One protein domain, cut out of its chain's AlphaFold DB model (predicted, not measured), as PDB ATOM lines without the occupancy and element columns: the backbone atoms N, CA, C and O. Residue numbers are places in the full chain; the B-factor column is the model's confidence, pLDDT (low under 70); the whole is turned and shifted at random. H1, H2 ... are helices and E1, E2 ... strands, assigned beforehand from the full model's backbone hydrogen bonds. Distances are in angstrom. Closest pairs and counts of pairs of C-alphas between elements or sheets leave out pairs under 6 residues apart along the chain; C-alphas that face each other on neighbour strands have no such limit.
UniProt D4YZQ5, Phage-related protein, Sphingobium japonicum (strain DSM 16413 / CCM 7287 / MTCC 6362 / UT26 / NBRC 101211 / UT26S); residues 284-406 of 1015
ATOM      1  N   ALA A 284     114.986 131.857 154.124       41.59
ATOM      2  CA  ALA A 284     115.571 132.536 152.973       41.59
ATOM      3  C   ALA A 284     116.843 131.825 152.485       41.59
ATOM      4  O   ALA A 284     117.003 131.608 151.285       41.59
ATOM      5  N   GLN A 285     117.710 131.393 153.398       44.03
ATOM      6  CA  GLN A 285     118.928 130.647 153.093       44.03
ATOM      7  C   GLN A 285     118.626 129.265 152.513       44.03
ATOM      8  O   GLN A 285     119.228 128.899 151.506       44.03
ATOM      9  N   SER A 286     117.666 128.519 153.073       47.81
ATOM     10  CA  SER A 286     117.257 127.231 152.505       47.81
ATOM     11  C   SER A 286     116.681 127.407 151.101       47.81
ATOM     12  O   SER A 286     116.997 126.631 150.206       47.81
ATOM     13  N   LYS A 287     115.912 128.475 150.865       48.62
ATOM     14  CA  LYS A 287     115.346 128.776 149.548       48.62
ATOM     15  C   LYS A 287     116.410 129.198 148.531       48.62
ATOM     16  O   LYS A 287     116.373 128.754 147.387       48.62
ATOM     17  N   VAL A 288     117.384 130.014 148.936       49.06
ATOM     18  CA  VAL A 288     118.540 130.373 148.095       49.06
ATOM     19  C   VAL A 288     119.385 129.135 147.784       49.06
ATOM     20  O   VAL A 288     119.739 128.931 146.625       49.06
ATOM     21  N   GLY A 289     119.643 128.275 148.773       49.91
ATOM     22  CA  GLY A 289     120.350 127.006 148.593       49.91
ATOM     23  C   GLY A 289     119.631 126.065 147.625       49.91
ATOM     24  O   GLY A 289     120.260 125.524 146.718       49.91
ATOM     25  N   ALA A 290     118.304 125.947 147.735       61.72
ATOM     26  CA  ALA A 290     117.484 125.187 146.794       61.72
ATOM     27  C   ALA A 290     117.565 125.760 145.369       61.72
ATOM     28  O   ALA A 290     117.766 125.007 144.420       61.72
ATOM     29  N   ILE A 291     117.479 127.086 145.204       55.53
ATOM     30  CA  ILE A 291     117.589 127.743 143.891       55.53
ATOM     31  C   ILE A 291     118.980 127.529 143.282       55.53
ATOM     32  O   ILE A 291     119.077 127.210 142.100       55.53
ATOM     33  N   GLN A 292     120.051 127.664 144.064       56.41
ATOM     34  CA  GLN A 292     121.421 127.448 143.590       56.41
ATOM     35  C   GLN A 292     121.687 125.984 143.221       56.41
ATOM     36  O   GLN A 292     122.267 125.705 142.173       56.41
ATOM     37  N   ALA A 293     121.238 125.038 144.046       58.50
ATOM     38  CA  ALA A 293     121.336 123.619 143.725       58.50
ATOM     39  C   ALA A 293     120.507 123.287 142.471       58.50
ATOM     40  O   ALA A 293     120.955 122.533 141.610       58.50
ATOM     41  N   GLN A 294     119.347 123.928 142.290       69.56
ATOM     42  CA  GLN A 294     118.502 123.762 141.107       69.56
ATOM     43  C   GLN A 294     119.141 124.343 139.837       69.56
ATOM     44  O   GLN A 294     119.050 123.725 138.775       69.56
ATOM     45  N   THR A 295     119.803 125.504 139.900       64.81
ATOM     46  CA  THR A 295     120.500 126.080 138.736       64.81
ATOM     47  C   THR A 295     121.692 125.223 138.320       64.81
ATOM     48  O   THR A 295     121.837 124.934 137.131       64.81
ATOM     49  N   ARG A 296     122.484 124.728 139.281       66.38
ATOM     50  CA  ARG A 296     123.581 123.781 139.016       66.38
ATOM     51  C   ARG A 296     123.065 122.448 138.484       66.38
ATOM     52  O   ARG A 296     123.599 121.944 137.502       66.38
ATOM     53  N   ALA A 297     121.985 121.913 139.053       73.69
ATOM     54  CA  ALA A 297     121.344 120.702 138.548       73.69
ATOM     55  C   ALA A 297     120.836 120.885 137.107       73.69
ATOM     56  O   ALA A 297     120.951 119.973 136.296       73.69
ATOM     57  N   ASN A 298     120.319 122.060 136.742       78.25
ATOM     58  CA  ASN A 298     119.906 122.338 135.364       78.25
ATOM     59  C   ASN A 298     121.093 122.416 134.389       78.25
ATOM     60  O   ASN A 298     120.982 121.896 133.279       78.25
ATOM     61  N   ALA A 299     122.229 122.989 134.798       76.00
ATOM     62  CA  ALA A 299     123.451 122.979 133.990       76.00
ATOM     63  C   ALA A 299     123.992 121.549 133.801       76.00
ATOM     64  O   ALA A 299     124.226 121.103 132.677       76.00
ATOM     65  N   LEU A 300     124.076 120.785 134.893       78.19
ATOM     66  CA  LEU A 300     124.546 119.398 134.892       78.19
ATOM     67  C   LEU A 300     123.588 118.446 134.156       78.19
ATOM     68  O   LEU A 300     124.027 117.462 133.569       78.19
ATOM     69  N   ARG A 301     122.280 118.745 134.104       84.94
ATOM     70  CA  ARG A 301     121.331 118.033 133.228       84.94
ATOM     71  C   ARG A 301     121.724 118.145 131.760       84.94
ATOM     72  O   ARG A 301     121.601 117.147 131.059       84.94
ATOM     73  N   GLY A 302     122.216 119.301 131.312       82.69
ATOM     74  CA  GLY A 302     122.727 119.486 129.949       82.69
ATOM     75  C   GLY A 302     123.941 118.598 129.663       82.69
ATOM     76  O   GLY A 302     123.999 117.933 128.629       82.69
ATOM     77  N   GLU A 303     124.865 118.493 130.618       81.88
ATOM     78  CA  GLU A 303     126.023 117.597 130.505       81.88
ATOM     79  C   GLU A 303     125.609 116.122 130.468       81.88
ATOM     80  O   GLU A 303     126.065 115.365 129.614       81.88
ATOM     81  N   VAL A 304     124.686 115.702 131.334       85.31
ATOM     82  CA  VAL A 304     124.178 114.323 131.343       85.31
ATOM     83  C   VAL A 304     123.368 114.019 130.075       85.31
ATOM     84  O   VAL A 304     123.460 112.908 129.550       85.31
ATOM     85  N   GLN A 305     122.626 114.988 129.528       86.56
ATOM     86  CA  GLN A 305     121.948 114.872 128.230       86.56
ATOM     87  C   GLN A 305     122.944 114.710 127.077       86.56
ATOM     88  O   GLN A 305     122.686 113.926 126.166       86.56
ATOM     89  N   SER A 306     124.107 115.364 127.140       81.00
ATOM     90  CA  SER A 306     125.159 115.219 126.124       81.00
ATOM     91  C   SER A 306     125.704 113.785 126.025       81.00
ATOM     92  O   SER A 306     126.095 113.346 124.947       81.00
ATOM     93  N   LEU A 307     125.610 112.992 127.102       80.88
ATOM     94  CA  LEU A 307     125.982 111.568 127.104       80.88
ATOM     95  C   LEU A 307     125.062 110.696 126.232       80.88
ATOM     96  O   LEU A 307     125.380 109.532 125.976       80.88
ATOM     97  N   GLN A 308     123.918 111.238 125.802       83.00
ATOM     98  CA  GLN A 308     122.987 110.603 124.867       83.00
ATOM     99  C   GLN A 308     123.366 110.858 123.403       83.00
ATOM    100  O   GLN A 308     122.773 110.249 122.514       83.00
ATOM    101  N   ALA A 309     124.340 111.737 123.142       76.75
ATOM    102  CA  ALA A 309     124.845 111.985 121.803       76.75
ATOM    103  C   ALA A 309     125.839 110.883 121.375       76.75
ATOM    104  O   ALA A 309     126.606 110.378 122.203       76.75
ATOM    105  N   PRO A 310     125.835 110.484 120.090       69.62
ATOM    106  CA  PRO A 310     126.825 109.555 119.553       69.62
ATOM    107  C   PRO A 310     128.225 110.183 119.592       69.62
ATOM    108  O   PRO A 310     128.378 111.376 119.332       69.62
ATOM    109  N   THR A 311     129.247 109.378 119.881       61.22
ATOM    110  CA  THR A 311     130.649 109.819 119.955       61.22
ATOM    111  C   THR A 311     131.462 109.209 118.820       61.22
ATOM    112  O   THR A 311     131.253 108.056 118.454       61.22
ATOM    113  N   THR A 312     132.384 109.971 118.240       59.75
ATOM    114  CA  THR A 312     133.329 109.476 117.230       59.75
ATOM    115  C   THR A 312     134.615 109.041 117.917       59.75
ATOM    116  O   THR A 312     135.263 109.848 118.575       59.75
ATOM    117  N   GLU A 313     134.973 107.770 117.768       55.97
ATOM    118  CA  GLU A 313     136.235 107.217 118.252       55.97
ATOM    119  C   GLU A 313     137.232 107.138 117.093       55.97
ATOM    120  O   GLU A 313     136.885 106.727 115.983       55.97
ATOM    121  N   LEU A 314     138.469 107.560 117.360       48.00
ATOM    122  CA  LEU A 314     139.600 107.425 116.452       48.00
ATOM    123  C   LEU A 314     140.520 106.349 117.027       48.00
ATOM    124  O   LEU A 314     141.126 106.559 118.076       48.00
ATOM    125  N   SER A 315     140.610 105.196 116.372       56.50
ATOM    126  CA  SER A 315     141.487 104.106 116.802       56.50
ATOM    127  C   SER A 315     142.461 103.749 115.691       56.50
ATOM    128  O   SER A 315     142.045 103.455 114.576       56.50
ATOM    129  N   GLY A 316     143.757 103.760 115.988       49.94
ATOM    130  CA  GLY A 316     144.803 103.397 115.037       49.94
ATOM    131  C   GLY A 316     146.188 103.662 115.608       49.94
ATOM    132  O   GLY A 316     146.440 104.733 116.156       49.94
ATOM    133  N   GLY A 317     147.071 102.670 115.526       55.56
ATOM    134  CA  GLY A 317     148.459 102.763 115.980       55.56
ATOM    135  C   GLY A 317     149.429 102.931 114.813       55.56
ATOM    136  O   GLY A 317     149.125 102.548 113.680       55.56
ATOM    137  N   PHE A 318     150.620 103.472 115.093       40.53
ATOM    138  CA  PHE A 318     151.709 103.598 114.117       40.53
ATOM    139  C   PHE A 318     152.080 102.217 113.551       40.53
ATOM    140  O   PHE A 318     152.775 101.432 114.193       40.53
ATOM    141  N   GLY A 319     151.570 101.923 112.352       53.09
ATOM    142  CA  GLY A 319     151.769 100.664 111.629       53.09
ATOM    143  C   GLY A 319     150.489  99.964 111.150       53.09
ATOM    144  O   GLY A 319     150.605  99.018 110.379       53.09
ATOM    145  N   GLY A 320     149.294 100.418 111.556       54.59
ATOM    146  CA  GLY A 320     148.028  99.710 111.286       54.59
ATOM    147  C   GLY A 320     146.875 100.523 110.685       54.59
ATOM    148  O   GLY A 320     145.773  99.996 110.615       54.59
ATOM    149  N   GLY A 321     147.099 101.767 110.246       52.03
ATOM    150  CA  GLY A 321     146.031 102.653 109.753       52.03
ATOM    151  C   GLY A 321     145.194 103.281 110.877       52.03
ATOM    152  O   GLY A 321     145.167 102.778 111.998       52.03
ATOM    153  N   PHE A 322     144.563 104.423 110.590       55.53
ATOM    154  CA  PHE A 322     143.637 105.104 111.500       55.53
ATOM    155  C   PHE A 322     142.198 104.828 111.065       55.53
ATOM    156  O   PHE A 322     141.806 105.213 109.965       55.53
ATOM    157  N   ASP A 323     141.413 104.205 111.940       52.12
ATOM    158  CA  ASP A 323     139.984 103.983 111.758       52.12
ATOM    159  C   ASP A 323     139.183 105.016 112.560       52.12
ATOM    160  O   ASP A 323     139.358 105.177 113.771       52.12
ATOM    161  N   VAL A 324     138.280 105.723 111.877       57.06
ATOM    162  CA  VAL A 324     137.311 106.637 112.496       57.06
ATOM    163  C   VAL A 324     135.977 105.902 112.566       57.06
ATOM    164  O   VAL A 324     135.332 105.688 111.537       57.06
ATOM    165  N   ARG A 325     135.524 105.525 113.765       58.19
ATOM    166  CA  ARG A 325     134.227 104.864 113.946       58.19
ATOM    167  C   ARG A 325     133.266 105.746 114.728       58.19
ATOM    168  O   ARG A 325     133.577 106.260 115.798       58.19
ATOM    169  N   ARG A 326     132.047 105.894 114.208       52.19
ATOM    170  CA  ARG A 326     130.929 106.495 114.943       52.19
ATOM    171  C   ARG A 326     130.343 105.444 115.887       52.19
ATOM    172  O   ARG A 326     129.883 104.399 115.430       52.19
ATOM    173  N   VAL A 327     130.384 105.714 117.186       58.88
ATOM    174  CA  VAL A 327     129.832 104.863 118.243       58.88
ATOM    175  C   VAL A 327     128.517 105.480 118.712       58.88
ATOM    176  O   VAL A 327     128.483 106.614 119.200       58.88
ATOM    177  N   ASP A 328     127.413 104.757 118.525       59.47
ATOM    178  CA  ASP A 328     126.107 105.189 119.022       59.47
ATOM    179  C   ASP A 328     126.126 105.304 120.550       59.47
ATOM    180  O   ASP A 328     126.815 104.548 121.237       59.47
ATOM    181  N   ALA A 329     125.328 106.218 121.111       63.12
ATOM    182  CA  ALA A 329     125.278 106.441 122.559       63.12
ATOM    183  C   ALA A 329     124.959 105.166 123.368       63.12
ATOM    184  O   ALA A 329     125.303 105.080 124.549       63.12
ATOM    185  N   GLY A 330     124.330 104.166 122.734       74.06
ATOM    186  CA  GLY A 330     124.255 102.789 123.219       74.06
ATOM    187  C   GLY A 330     123.757 102.664 124.661       74.06
ATOM    188  O   GLY A 330     122.824 103.348 125.093       74.06
ATOM    189  N   ALA A 331     124.398 101.784 125.431       73.50
ATOM    190  CA  ALA A 331     124.051 101.537 126.827       73.50
ATOM    191  C   ALA A 331     124.369 102.733 127.753       73.50
ATOM    192  O   ALA A 331     123.656 102.943 128.733       73.50
ATOM    193  N   ARG A 332     125.365 103.571 127.422       79.19
ATOM    194  CA  ARG A 332     125.697 104.805 128.165       79.19
ATOM    195  C   ARG A 332     124.568 105.838 128.076       79.19
ATOM    196  O   ARG A 332     124.140 106.374 129.097       79.19
ATOM    197  N   GLY A 333     124.036 106.065 126.876       83.12
ATOM    198  CA  GLY A 333     122.897 106.952 126.637       83.12
ATOM    199  C   GLY A 333     121.594 106.422 127.241       83.12
ATOM    200  O   GLY A 333     120.780 107.202 127.733       83.12
ATOM    201  N   ALA A 334     121.397 105.098 127.272       83.50
ATOM    202  CA  ALA A 334     120.273 104.481 127.982       83.50
ATOM    203  C   ALA A 334     120.356 104.705 129.504       83.50
ATOM    204  O   ALA A 334     119.361 105.087 130.110       83.50
ATOM    205  N   ILE A 335     121.544 104.558 130.103       85.25
ATOM    206  CA  ILE A 335     121.770 104.837 131.532       85.25
ATOM    207  C   ILE A 335     121.548 106.322 131.850       85.25
ATOM    208  O   ILE A 335     120.876 106.632 132.831       85.25
ATOM    209  N   SER A 336     122.050 107.235 131.010       87.06
ATOM    210  CA  SER A 336     121.787 108.677 131.144       87.06
ATOM    211  C   SER A 336     120.284 108.986 131.104       87.06
ATOM    212  O   SER A 336     119.784 109.699 131.973       87.06
ATOM    213  N   ARG A 337     119.537 108.402 130.154       87.50
ATOM    214  CA  ARG A 337     118.078 108.578 130.070       87.50
ATOM    215  C   ARG A 337     117.360 108.049 131.304       87.50
ATOM    216  O   ARG A 337     116.614 108.814 131.897       87.50
ATOM    217  N   SER A 338     117.633 106.814 131.730       85.88
ATOM    218  CA  SER A 338     117.010 106.236 132.930       85.88
ATOM    219  C   SER A 338     117.329 107.027 134.202       85.88
ATOM    220  O   SER A 338     116.512 107.092 135.116       85.88
ATOM    221  N   PHE A 339     118.507 107.649 134.292       89.25
ATOM    222  CA  PHE A 339     118.841 108.523 135.416       89.25
ATOM    223  C   PHE A 339     118.070 109.850 135.357       89.25
ATOM    224  O   PHE A 339     117.506 110.284 136.360       89.25
ATOM    225  N   LEU A 340     117.977 110.473 134.178       86.94
ATOM    226  CA  LEU A 340     117.243 111.729 133.988       86.94
ATOM    227  C   LEU A 340     115.724 111.572 134.137       86.94
ATOM    228  O   LEU A 340     115.068 112.502 134.603       86.94
ATOM    229  N   THR A 341     115.166 110.414 133.772       87.12
ATOM    230  CA  THR A 341     113.750 110.079 133.998       87.12
ATOM    231  C   THR A 341     113.467 109.649 135.438       87.12
ATOM    232  O   THR A 341     112.305 109.549 135.824       87.12
ATOM    233  N   GLY A 342     114.508 109.436 136.253       82.81
ATOM    234  CA  GLY A 342     114.393 109.026 137.652       82.81
ATOM    235  C   GLY A 342     114.109 107.535 137.861       82.81
ATOM    236  O   GLY A 342     113.785 107.138 138.977       82.81
ATOM    237  N   GLU A 343     114.236 106.702 136.823       86.75
ATOM    238  CA  GLU A 343     114.102 105.239 136.918       86.75
ATOM    239  C   GLU A 343     115.236 104.598 137.729       86.75
ATOM    240  O   GLU A 343     115.053 103.544 138.337       86.75
ATOM    241  N   ILE A 344     116.419 105.216 137.719       85.56
ATOM    242  CA  ILE A 344     117.588 104.781 138.488       85.56
ATOM    243  C   ILE A 344     118.192 105.957 139.254       85.56
ATOM    244  O   ILE A 344     118.176 107.093 138.785       85.56
ATOM    245  N   ASP A 345     118.757 105.683 140.428       84.81
ATOM    246  CA  ASP A 345     119.496 106.676 141.206       84.81
ATOM    247  C   ASP A 345     120.938 106.840 140.689       84.81
ATOM    248  O   ASP A 345     121.460 106.009 139.938       84.81
ATOM    249  N   GLY A 346     121.609 107.922 141.099       81.25
ATOM    250  CA  GLY A 346     122.969 108.230 140.638       81.25
ATOM    251  C   GLY A 346     123.973 107.117 140.959       81.25
ATOM    252  O   GLY A 346     124.845 106.812 140.147       81.25
ATOM    253  N   LYS A 347     123.801 106.432 142.098       85.12
ATOM    254  CA  LYS A 347     124.640 105.294 142.496       85.12
ATOM    255  C   LYS A 347     124.474 104.110 141.542       85.12
ATOM    256  O   LYS A 347     125.472 103.571 141.063       85.12
ATOM    257  N   THR A 348     123.235 103.736 141.222       88.50
ATOM    258  CA  THR A 348     122.951 102.659 140.264       88.50
ATOM    259  C   THR A 348     123.412 103.033 138.859       88.50
ATOM    260  O   THR A 348     123.954 102.184 138.150       88.50
ATOM    261  N   ALA A 349     123.263 104.295 138.453       86.38
ATOM    262  CA  ALA A 349     123.732 104.780 137.157       86.38
ATOM    263  C   ALA A 349     125.262 104.669 137.017       86.38
ATOM    264  O   ALA A 349     125.744 104.079 136.048       86.38
ATOM    265  N   VAL A 350     126.031 105.124 138.014       88.25
ATOM    266  CA  VAL A 350     127.501 104.990 138.033       88.25
ATOM    267  C   VAL A 350     127.931 103.520 138.073       88.25
ATOM    268  O   VAL A 350     128.863 103.124 137.371       88.25
ATOM    269  N   GLN A 351     127.228 102.674 138.830       91.00
ATOM    270  CA  GLN A 351     127.519 101.240 138.879       91.00
ATOM    271  C   GLN A 351     127.284 100.554 137.525       91.00
ATOM    272  O   GLN A 351     128.108  99.751 137.090       91.00
ATOM    273  N   ARG A 352     126.199 100.900 136.820       88.81
ATOM    274  CA  ARG A 352     125.928 100.389 135.467       88.81
ATOM    275  C   ARG A 352     126.968 100.874 134.455       88.81
ATOM    276  O   ARG A 352     127.391 100.080 133.620       88.81
ATOM    277  N   LEU A 353     127.444 102.118 134.562       85.50
ATOM    278  CA  LEU A 353     128.548 102.622 133.734       85.50
ATOM    279  C   LEU A 353     129.862 101.877 133.998       85.50
ATOM    280  O   LEU A 353     130.576 101.545 133.057       85.50
ATOM    281  N   ASN A 354     130.155 101.549 135.259       88.19
ATOM    282  CA  ASN A 354     131.349 100.777 135.609       88.19
ATOM    283  C   ASN A 354     131.277  99.348 135.049       88.19
ATOM    284  O   ASN A 354     132.287  98.801 134.616       88.19
ATOM    285  N   ASN A 355     130.084  98.752 134.998       90.25
ATOM    286  CA  ASN A 355     129.891  97.448 134.367       90.25
ATOM    287  C   ASN A 355     130.136  97.505 132.849       90.25
ATOM    288  O   ASN A 355     130.727  96.577 132.307       90.25
ATOM    289  N   LEU A 356     129.751  98.596 132.173       83.50
ATOM    290  CA  LEU A 356     130.062  98.799 130.749       83.50
ATOM    291  C   LEU A 356     131.560  98.978 130.503       83.50
ATOM    292  O   LEU A 356     132.087  98.415 129.548       83.50
ATOM    293  N   ARG A 357     132.249  99.700 131.392       86.19
ATOM    294  CA  ARG A 357     133.709  99.850 131.366       86.19
ATOM    295  C   ARG A 357     134.417  98.507 131.527       86.19
ATOM    296  O   ARG A 357     135.255  98.149 130.710       86.19
ATOM    297  N   LYS A 358     134.012  97.711 132.524       86.69
ATOM    298  CA  LYS A 358     134.542  96.352 132.745       86.69
ATOM    299  C   LYS A 358     134.273  95.403 131.574       86.69
ATOM    300  O   LYS A 358     135.057  94.494 131.346       86.69
ATOM    301  N   ALA A 359     133.181  95.613 130.841       81.00
ATOM    302  CA  ALA A 359     132.849  94.848 129.642       81.00
ATOM    303  C   ALA A 359     133.586  95.335 128.375       81.00
ATOM    304  O   ALA A 359     133.324  94.812 127.294       81.00
ATOM    305  N   GLY A 360     134.458  96.349 128.476       75.00
ATOM    306  CA  GLY A 360     135.161  96.944 127.334       75.00
ATOM    307  C   GLY A 360     134.268  97.776 126.406       75.00
ATOM    308  O   GLY A 360     134.708  98.199 125.344       75.00
ATOM    309  N   ALA A 361     133.013  98.028 126.793       76.38
ATOM    310  CA  ALA A 361     132.048  98.808 126.017       76.38
ATOM    311  C   ALA A 361     132.129 100.322 126.300       76.38
ATOM    312  O   ALA A 361     131.340 101.097 125.757       76.38
ATOM    313  N   LEU A 362     133.029 100.741 127.194       76.19
ATOM    314  CA  LEU A 362     133.265 102.132 127.568       76.19
ATOM    315  C   LEU A 362     134.736 102.312 127.969       76.19
ATOM    316  O   LEU A 362     135.221 101.555 128.807       76.19
ATOM    317  N   THR A 363     135.429 103.307 127.409       79.56
ATOM    318  CA  THR A 363     136.815 103.625 127.801       79.56
ATOM    319  C   THR A 363     136.880 104.210 129.216       79.56
ATOM    320  O   THR A 363     135.874 104.712 129.735       79.56
ATOM    321  N   ASP A 364     138.053 104.175 129.853       74.31
ATOM    322  CA  ASP A 364     138.242 104.729 131.199       74.31
ATOM    323  C   ASP A 364     137.976 106.245 131.236       74.31
ATOM    324  O   ASP A 364     137.331 106.738 132.165       74.31
ATOM    325  N   GLU A 365     138.364 106.981 130.192       70.12
ATOM    326  CA  GLU A 365     138.124 108.423 130.067       70.12
ATOM    327  C   GLU A 365     136.630 108.732 129.894       70.12
ATOM    328  O   GLU A 365     136.086 109.639 130.534       70.12
ATOM    329  N   ALA A 366     135.936 107.947 129.063       73.31
ATOM    330  CA  ALA A 366     134.506 108.107 128.830       73.31
ATOM    331  C   ALA A 366     133.675 107.711 130.063       73.31
ATOM    332  O   ALA A 366     132.633 108.317 130.329       73.31
ATOM    333  N   PHE A 367     134.142 106.732 130.843       82.75
ATOM    334  CA  PHE A 367     133.578 106.395 132.146       82.75
ATOM    335  C   PHE A 367     133.781 107.520 133.158       82.75
ATOM    336  O   PHE A 367     132.808 107.933 133.785       82.75
ATOM    337  N   ALA A 368     135.007 108.031 133.307       69.38
ATOM    338  CA  ALA A 368     135.322 109.078 134.275       69.38
ATOM    339  C   ALA A 368     134.494 110.347 134.023       69.38
ATOM    340  O   ALA A 368     133.913 110.901 134.955       69.38
ATOM    341  N   SER A 369     134.367 110.752 132.756       79.12
ATOM    342  CA  SER A 369     133.536 111.889 132.350       79.12
ATOM    343  C   SER A 369     132.046 111.654 132.647       79.12
ATOM    344  O   SER A 369     131.416 112.440 133.356       79.12
ATOM    345  N   ALA A 370     131.486 110.521 132.206       78.94
ATOM    346  CA  ALA A 370     130.069 110.211 132.406       78.94
ATOM    347  C   ALA A 370     129.697 110.026 133.889       78.94
ATOM    348  O   ALA A 370     128.653 110.504 134.338       78.94
ATOM    349  N   ALA A 371     130.551 109.350 134.661       79.88
ATOM    350  CA  ALA A 371     130.354 109.134 136.087       79.88
ATOM    351  C   ALA A 371     130.431 110.449 136.868       79.88
ATOM    352  O   ALA A 371     129.618 110.650 137.769       79.88
ATOM    353  N   LYS A 372     131.342 111.361 136.496       80.81
ATOM    354  CA  LYS A 372     131.448 112.692 137.101       80.81
ATOM    355  C   LYS A 372     130.162 113.495 136.915       80.81
ATOM    356  O   LYS A 372     129.610 113.937 137.918       80.81
ATOM    357  N   SER A 373     129.655 113.631 135.685       77.69
ATOM    358  CA  SER A 373     128.441 114.422 135.412       77.69
ATOM    359  C   SER A 373     127.173 113.811 136.031       77.69
ATOM    360  O   SER A 373     126.297 114.534 136.498       77.69
ATOM    361  N   ILE A 374     127.064 112.477 136.090       81.06
ATOM    362  CA  ILE A 374     125.924 111.801 136.739       81.06
ATOM    363  C   ILE A 374     125.999 111.904 138.265       81.06
ATOM    364  O   ILE A 374     124.979 112.147 138.912       81.06
ATOM    365  N   ALA A 375     127.186 111.743 138.855       77.31
ATOM    366  CA  ALA A 375     127.371 111.867 140.296       77.31
ATOM    367  C   ALA A 375     127.141 113.308 140.768       77.31
ATOM    368  O   ALA A 375     126.419 113.511 141.742       77.31
ATOM    369  N   SER A 376     127.680 114.303 140.057       74.12
ATOM    370  CA  SER A 376     127.475 115.716 140.384       74.12
ATOM    371  C   SER A 376     126.002 116.113 140.268       74.12
ATOM    372  O   SER A 376     125.465 116.729 141.187       74.12
ATOM    373  N   LEU A 377     125.306 115.685 139.207       81.12
ATOM    374  CA  LEU A 377     123.868 115.925 139.073       81.12
ATOM    375  C   LEU A 377     123.075 115.229 140.188       81.12
ATOM    376  O   LEU A 377     122.138 115.805 140.736       81.12
ATOM    377  N   GLY A 378     123.448 113.999 140.549       77.19
ATOM    378  CA  GLY A 378     122.795 113.243 141.619       77.19
ATOM    379  C   GLY A 378     122.921 113.915 142.985       77.19
ATOM    380  O   GLY A 378     121.947 113.950 143.738       77.19
ATOM    381  N   VAL A 379     124.090 114.488 143.279       80.12
ATOM    382  CA  VAL A 379     124.342 115.256 144.506       80.12
ATOM    383  C   VAL A 379     123.515 116.537 144.522       80.12
ATOM    384  O   VAL A 379     122.822 116.789 145.503       80.12
ATOM    385  N   GLU A 380     123.501 117.309 143.435       75.69
ATOM    386  CA  GLU A 380     122.744 118.565 143.413       75.69
ATOM    387  C   GLU A 380     121.225 118.334 143.472       75.69
ATOM    388  O   GLU A 380     120.518 119.047 144.177       75.69
ATOM    389  N   LEU A 381     120.706 117.271 142.848       79.44
ATOM    390  CA  LEU A 381     119.297 116.882 143.002       79.44
ATOM    391  C   LEU A 381     118.954 116.427 144.431       79.44
ATOM    392  O   LEU A 381     117.820 116.612 144.877       79.44
ATOM    393  N   ALA A 382     119.904 115.826 145.154       79.12
ATOM    394  CA  ALA A 382     119.732 115.503 146.568       79.12
ATOM    395  C   ALA A 382     119.770 116.769 147.439       79.12
ATOM    396  O   ALA A 382     118.938 116.899 148.336       79.12
ATOM    397  N   ASN A 383     120.654 117.721 147.125       74.31
ATOM    398  CA  ASN A 383     120.742 119.019 147.794       74.31
ATOM    399  C   ASN A 383     119.452 119.836 147.638       74.31
ATOM    400  O   ASN A 383     118.951 120.388 148.612       74.31
ATOM    401  N   VAL A 384     118.851 119.863 146.443       75.25
ATOM    402  CA  VAL A 384     117.537 120.504 146.237       75.25
ATOM    403  C   VAL A 384     116.496 119.912 147.193       75.25
ATOM    404  O   VAL A 384     115.826 120.649 147.913       75.25
ATOM    405  N   LYS A 385     116.414 118.576 147.285       79.56
ATOM    406  CA  LYS A 385     115.457 117.894 148.174       79.56
ATOM    407  C   LYS A 385     115.708 118.183 149.654       79.56
ATOM    408  O   LYS A 385     114.745 118.310 150.408       79.56
ATOM    409  N   THR A 386     116.966 118.266 150.091       74.81
ATOM    410  CA  THR A 386     117.300 118.562 151.495       74.81
ATOM    411  C   THR A 386     117.010 120.017 151.849       74.81
ATOM    412  O   THR A 386     116.457 120.269 152.921       74.81
ATOM    413  N   PHE A 387     117.285 120.966 150.951       72.00
ATOM    414  CA  PHE A 387     116.967 122.379 151.157       72.00
ATOM    415  C   PHE A 387     115.457 122.657 151.140       72.00
ATOM    416  O   PHE A 387     114.961 123.365 152.015       72.00
ATOM    417  N   GLU A 388     114.697 122.036 150.237       75.00
ATOM    418  CA  GLU A 388     113.227 122.127 150.223       75.00
ATOM    419  C   GLU A 388     112.588 121.443 151.445       75.00
ATOM    420  O   GLU A 388     111.566 121.893 151.969       75.00
ATOM    421  N   ALA A 389     113.168 120.338 151.926       73.00
ATOM    422  CA  ALA A 389     112.746 119.690 153.168       73.00
ATOM    423  C   ALA A 389     113.031 120.573 154.394       73.00
ATOM    424  O   ALA A 389     112.180 120.673 155.282       73.00
ATOM    425  N   ALA A 390     114.185 121.247 154.426       68.75
ATOM    426  CA  ALA A 390     114.530 122.217 155.461       68.75
ATOM    427  C   ALA A 390     113.566 123.414 155.450       68.75
ATOM    428  O   ALA A 390     113.031 123.759 156.500       68.75
ATOM    429  N   GLU A 391     113.252 123.973 154.278       68.38
ATOM    430  CA  GLU A 391     112.273 125.059 154.132       68.38
ATOM    431  C   GLU A 391     110.892 124.647 154.666       68.38
ATOM    432  O   GLU A 391     110.279 125.375 155.448       68.38
ATOM    433  N   ARG A 392     110.399 123.456 154.302       76.19
ATOM    434  CA  ARG A 392     109.104 122.954 154.792       76.19
ATOM    435  C   ARG A 392     109.103 122.734 156.303       76.19
ATOM    436  O   ARG A 392     108.112 123.054 156.956       76.19
ATOM    437  N   LEU A 393     110.196 122.226 156.871       70.50
ATOM    438  CA  LEU A 393     110.331 122.044 158.319       70.50
ATOM    439  C   LEU A 393     110.380 123.377 159.073       70.50
ATOM    440  O   LEU A 393     109.713 123.501 160.100       70.50
ATOM    441  N   LEU A 394     111.103 124.368 158.551       65.25
ATOM    442  CA  LEU A 394     111.200 125.709 159.134       65.25
ATOM    443  C   LEU A 394     109.876 126.482 159.041       65.25
ATOM    444  O   LEU A 394     109.532 127.221 159.959       65.25
ATOM    445  N   ASN A 395     109.092 126.242 157.989       64.88
ATOM    446  CA  ASN A 395     107.740 126.783 157.822       64.88
ATOM    447  C   ASN A 395     106.657 126.016 158.609       64.88
ATOM    448  O   ASN A 395     105.471 126.303 158.465       64.88
ATOM    449  N   GLY A 396     107.028 125.015 159.417       64.94
ATOM    450  CA  GLY A 396     106.078 124.221 160.207       64.94
ATOM    451  C   GLY A 396     105.222 123.235 159.396       64.94
ATOM    452  O   GLY A 396     104.339 122.594 159.959       64.94
ATOM    453  N   ALA A 397     105.499 123.070 158.101       71.50
ATOM    454  CA  ALA A 397     104.797 122.178 157.172       71.50
ATOM    455  C   ALA A 397     105.551 120.856 156.903       71.50
ATOM    456  O   ALA A 397     105.217 120.114 155.979       71.50
ATOM    457  N   GLY A 398     106.608 120.566 157.667       72.50
ATOM    458  CA  GLY A 398     107.479 119.417 157.430       72.50
ATOM    459  C   GLY A 398     106.901 118.085 157.914       72.50
ATOM    460  O   GLY A 398     106.332 117.970 159.000       72.50
ATOM    461  N   THR A 399     107.104 117.047 157.113       78.69
ATOM    462  CA  THR A 399     106.659 115.673 157.365       78.69
ATOM    463  C   THR A 399     107.733 114.838 158.074       78.69
ATOM    464  O   THR A 399     108.904 115.213 158.162       78.69
ATOM    465  N   ASN A 400     107.367 113.643 158.553       72.62
ATOM    466  CA  ASN A 400     108.342 112.688 159.098       72.62
ATOM    467  C   ASN A 400     109.371 112.215 158.055       72.62
ATOM    468  O   ASN A 400     110.483 111.855 158.441       72.62
ATOM    469  N   GLY A 401     109.018 112.244 156.763       71.50
ATOM    470  CA  GLY A 401     109.948 111.984 155.662       71.50
ATOM    471  C   GLY A 401     111.002 113.082 155.538       71.50
ATOM    472  O   GLY A 401     112.186 112.786 155.441       71.50
ATOM    473  N   ASP A 402     110.595 114.343 155.679       69.69
ATOM    474  CA  ASP A 402     111.502 115.500 155.621       69.69
ATOM    475  C   ASP A 402     112.493 115.497 156.784       69.69
ATOM    476  O   ASP A 402     113.683 115.740 156.607       69.69
ATOM    477  N   ARG A 403     112.028 115.100 157.974       70.00
ATOM    478  CA  ARG A 403     112.894 114.879 159.145       70.00
ATOM    479  C   ARG A 403     113.856 113.703 158.977       70.00
ATOM    480  O   ARG A 403     114.793 113.587 159.755       70.00
ATOM    481  N   GLY A 404     113.576 112.785 158.055       68.31
ATOM    482  CA  GLY A 404     114.440 111.649 157.732       68.31
ATOM    483  C   GLY A 404     115.529 111.984 156.713       68.31
ATOM    484  O   GLY A 404     116.532 111.282 156.667       68.31
ATOM    485  N   LEU A 405     115.345 113.052 155.929       65.81
ATOM    486  CA  LEU A 405     116.358 113.586 155.010       65.81
ATOM    487  C   LEU A 405     117.420 114.419 155.739       65.81
ATOM    488  O   LEU A 405     118.503 114.651 155.206       65.81
ATOM    489  N   LEU A 406     117.109 114.855 156.959       56.62
ATOM    490  CA  LEU A 406     118.030 115.539 157.852       56.62
ATOM    491  C   LEU A 406     118.641 114.539 158.839       56.62
ATOM    492  O   LEU A 406     117.976 113.615 159.312       56.62
TER     493      LEU A 406
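This is residues 284 to 406 of the 1015 residues of the protein "Phage-related protein" of Sphingobium japonicum (strain DSM 16413 / CCM 7287 / MTCC 6362 / UT26 / NBRC 101211 / UT26S) (UniProt D4YZQ5). A long helix, H4, is the spine of a slender up-and-down bundle of four helices, H1 to H4, each running against the one before; H1 packs along H4, and the shorter H2 and H3 fill out the half where H4 begins. Beyond that half, the hairpin of E1 and E2 extends the long axis; near H4's other end, the short H5 packs on it. The printed part has 123 residues, with five named helices and two named strands in the order H1 E1 E2 H2 H3 H4 H5; the sheet, E1 - E2, is antiparallel and the class is mostly helix. The whole is loose, with a radius of gyration of the C-alphas of 18.8 A and spans of 70 by 23 by 20 A.

H1, residues 284 to 306, touches the hub H4, residues 364 to 394, at a shallow tilt of 25 degrees, opposite ways; the closest C-alphas, of Ala 290 and Val 384, are 4.7 A apart. E1, residues 311 to 315, and E2, residues 323 to 327, form a hairpin, with N 313 and O 325 within hydrogen-bond range at 2.8 A. H2, residues 330 to 340, and H3, residues 346 to 358, form a helical hairpin; their closest C-alphas, of Ile 335 and Ala 349, are 6.0 A apart. H1 touches H2 with residues 301 to 305 alone, closest at the C-alphas of Val 304 and Ser 336, 6.1 A. H3 and H4 form a helical hairpin, closest at the C-alphas of Gly 346 and Gly 378, 5.1 A; H4 touches H3 with residues 364 to 378 alone. H5, residues 402 to 405, touches H4, closest at the C-alphas of Asp 402 and Ala 389, 5.0 A. Every O i to N i+4 pair is within hydrogen-bond range in H1, H2, H3 and H4; H5 is too short for one.

H1 begins at C-alpha 284 (115.571, 132.536, 152.973) and is 33.4 A long; E1 is 12.7 A and E2 12.1 A. H2 is 15.7 A, H3 18.4 A and H4 44.2 A; H5, 5.3 A, ends at C-alpha 405 (116.358, 113.586, 155.010).

The C-alphas farthest apart, of Gly 319 and Gly 396, are 70.7 A apart. The printed part has no cut and no long link. Its mean pLDDT is 72.4; 43 residues are under 70, among them 284 to 296 and 310 to 329.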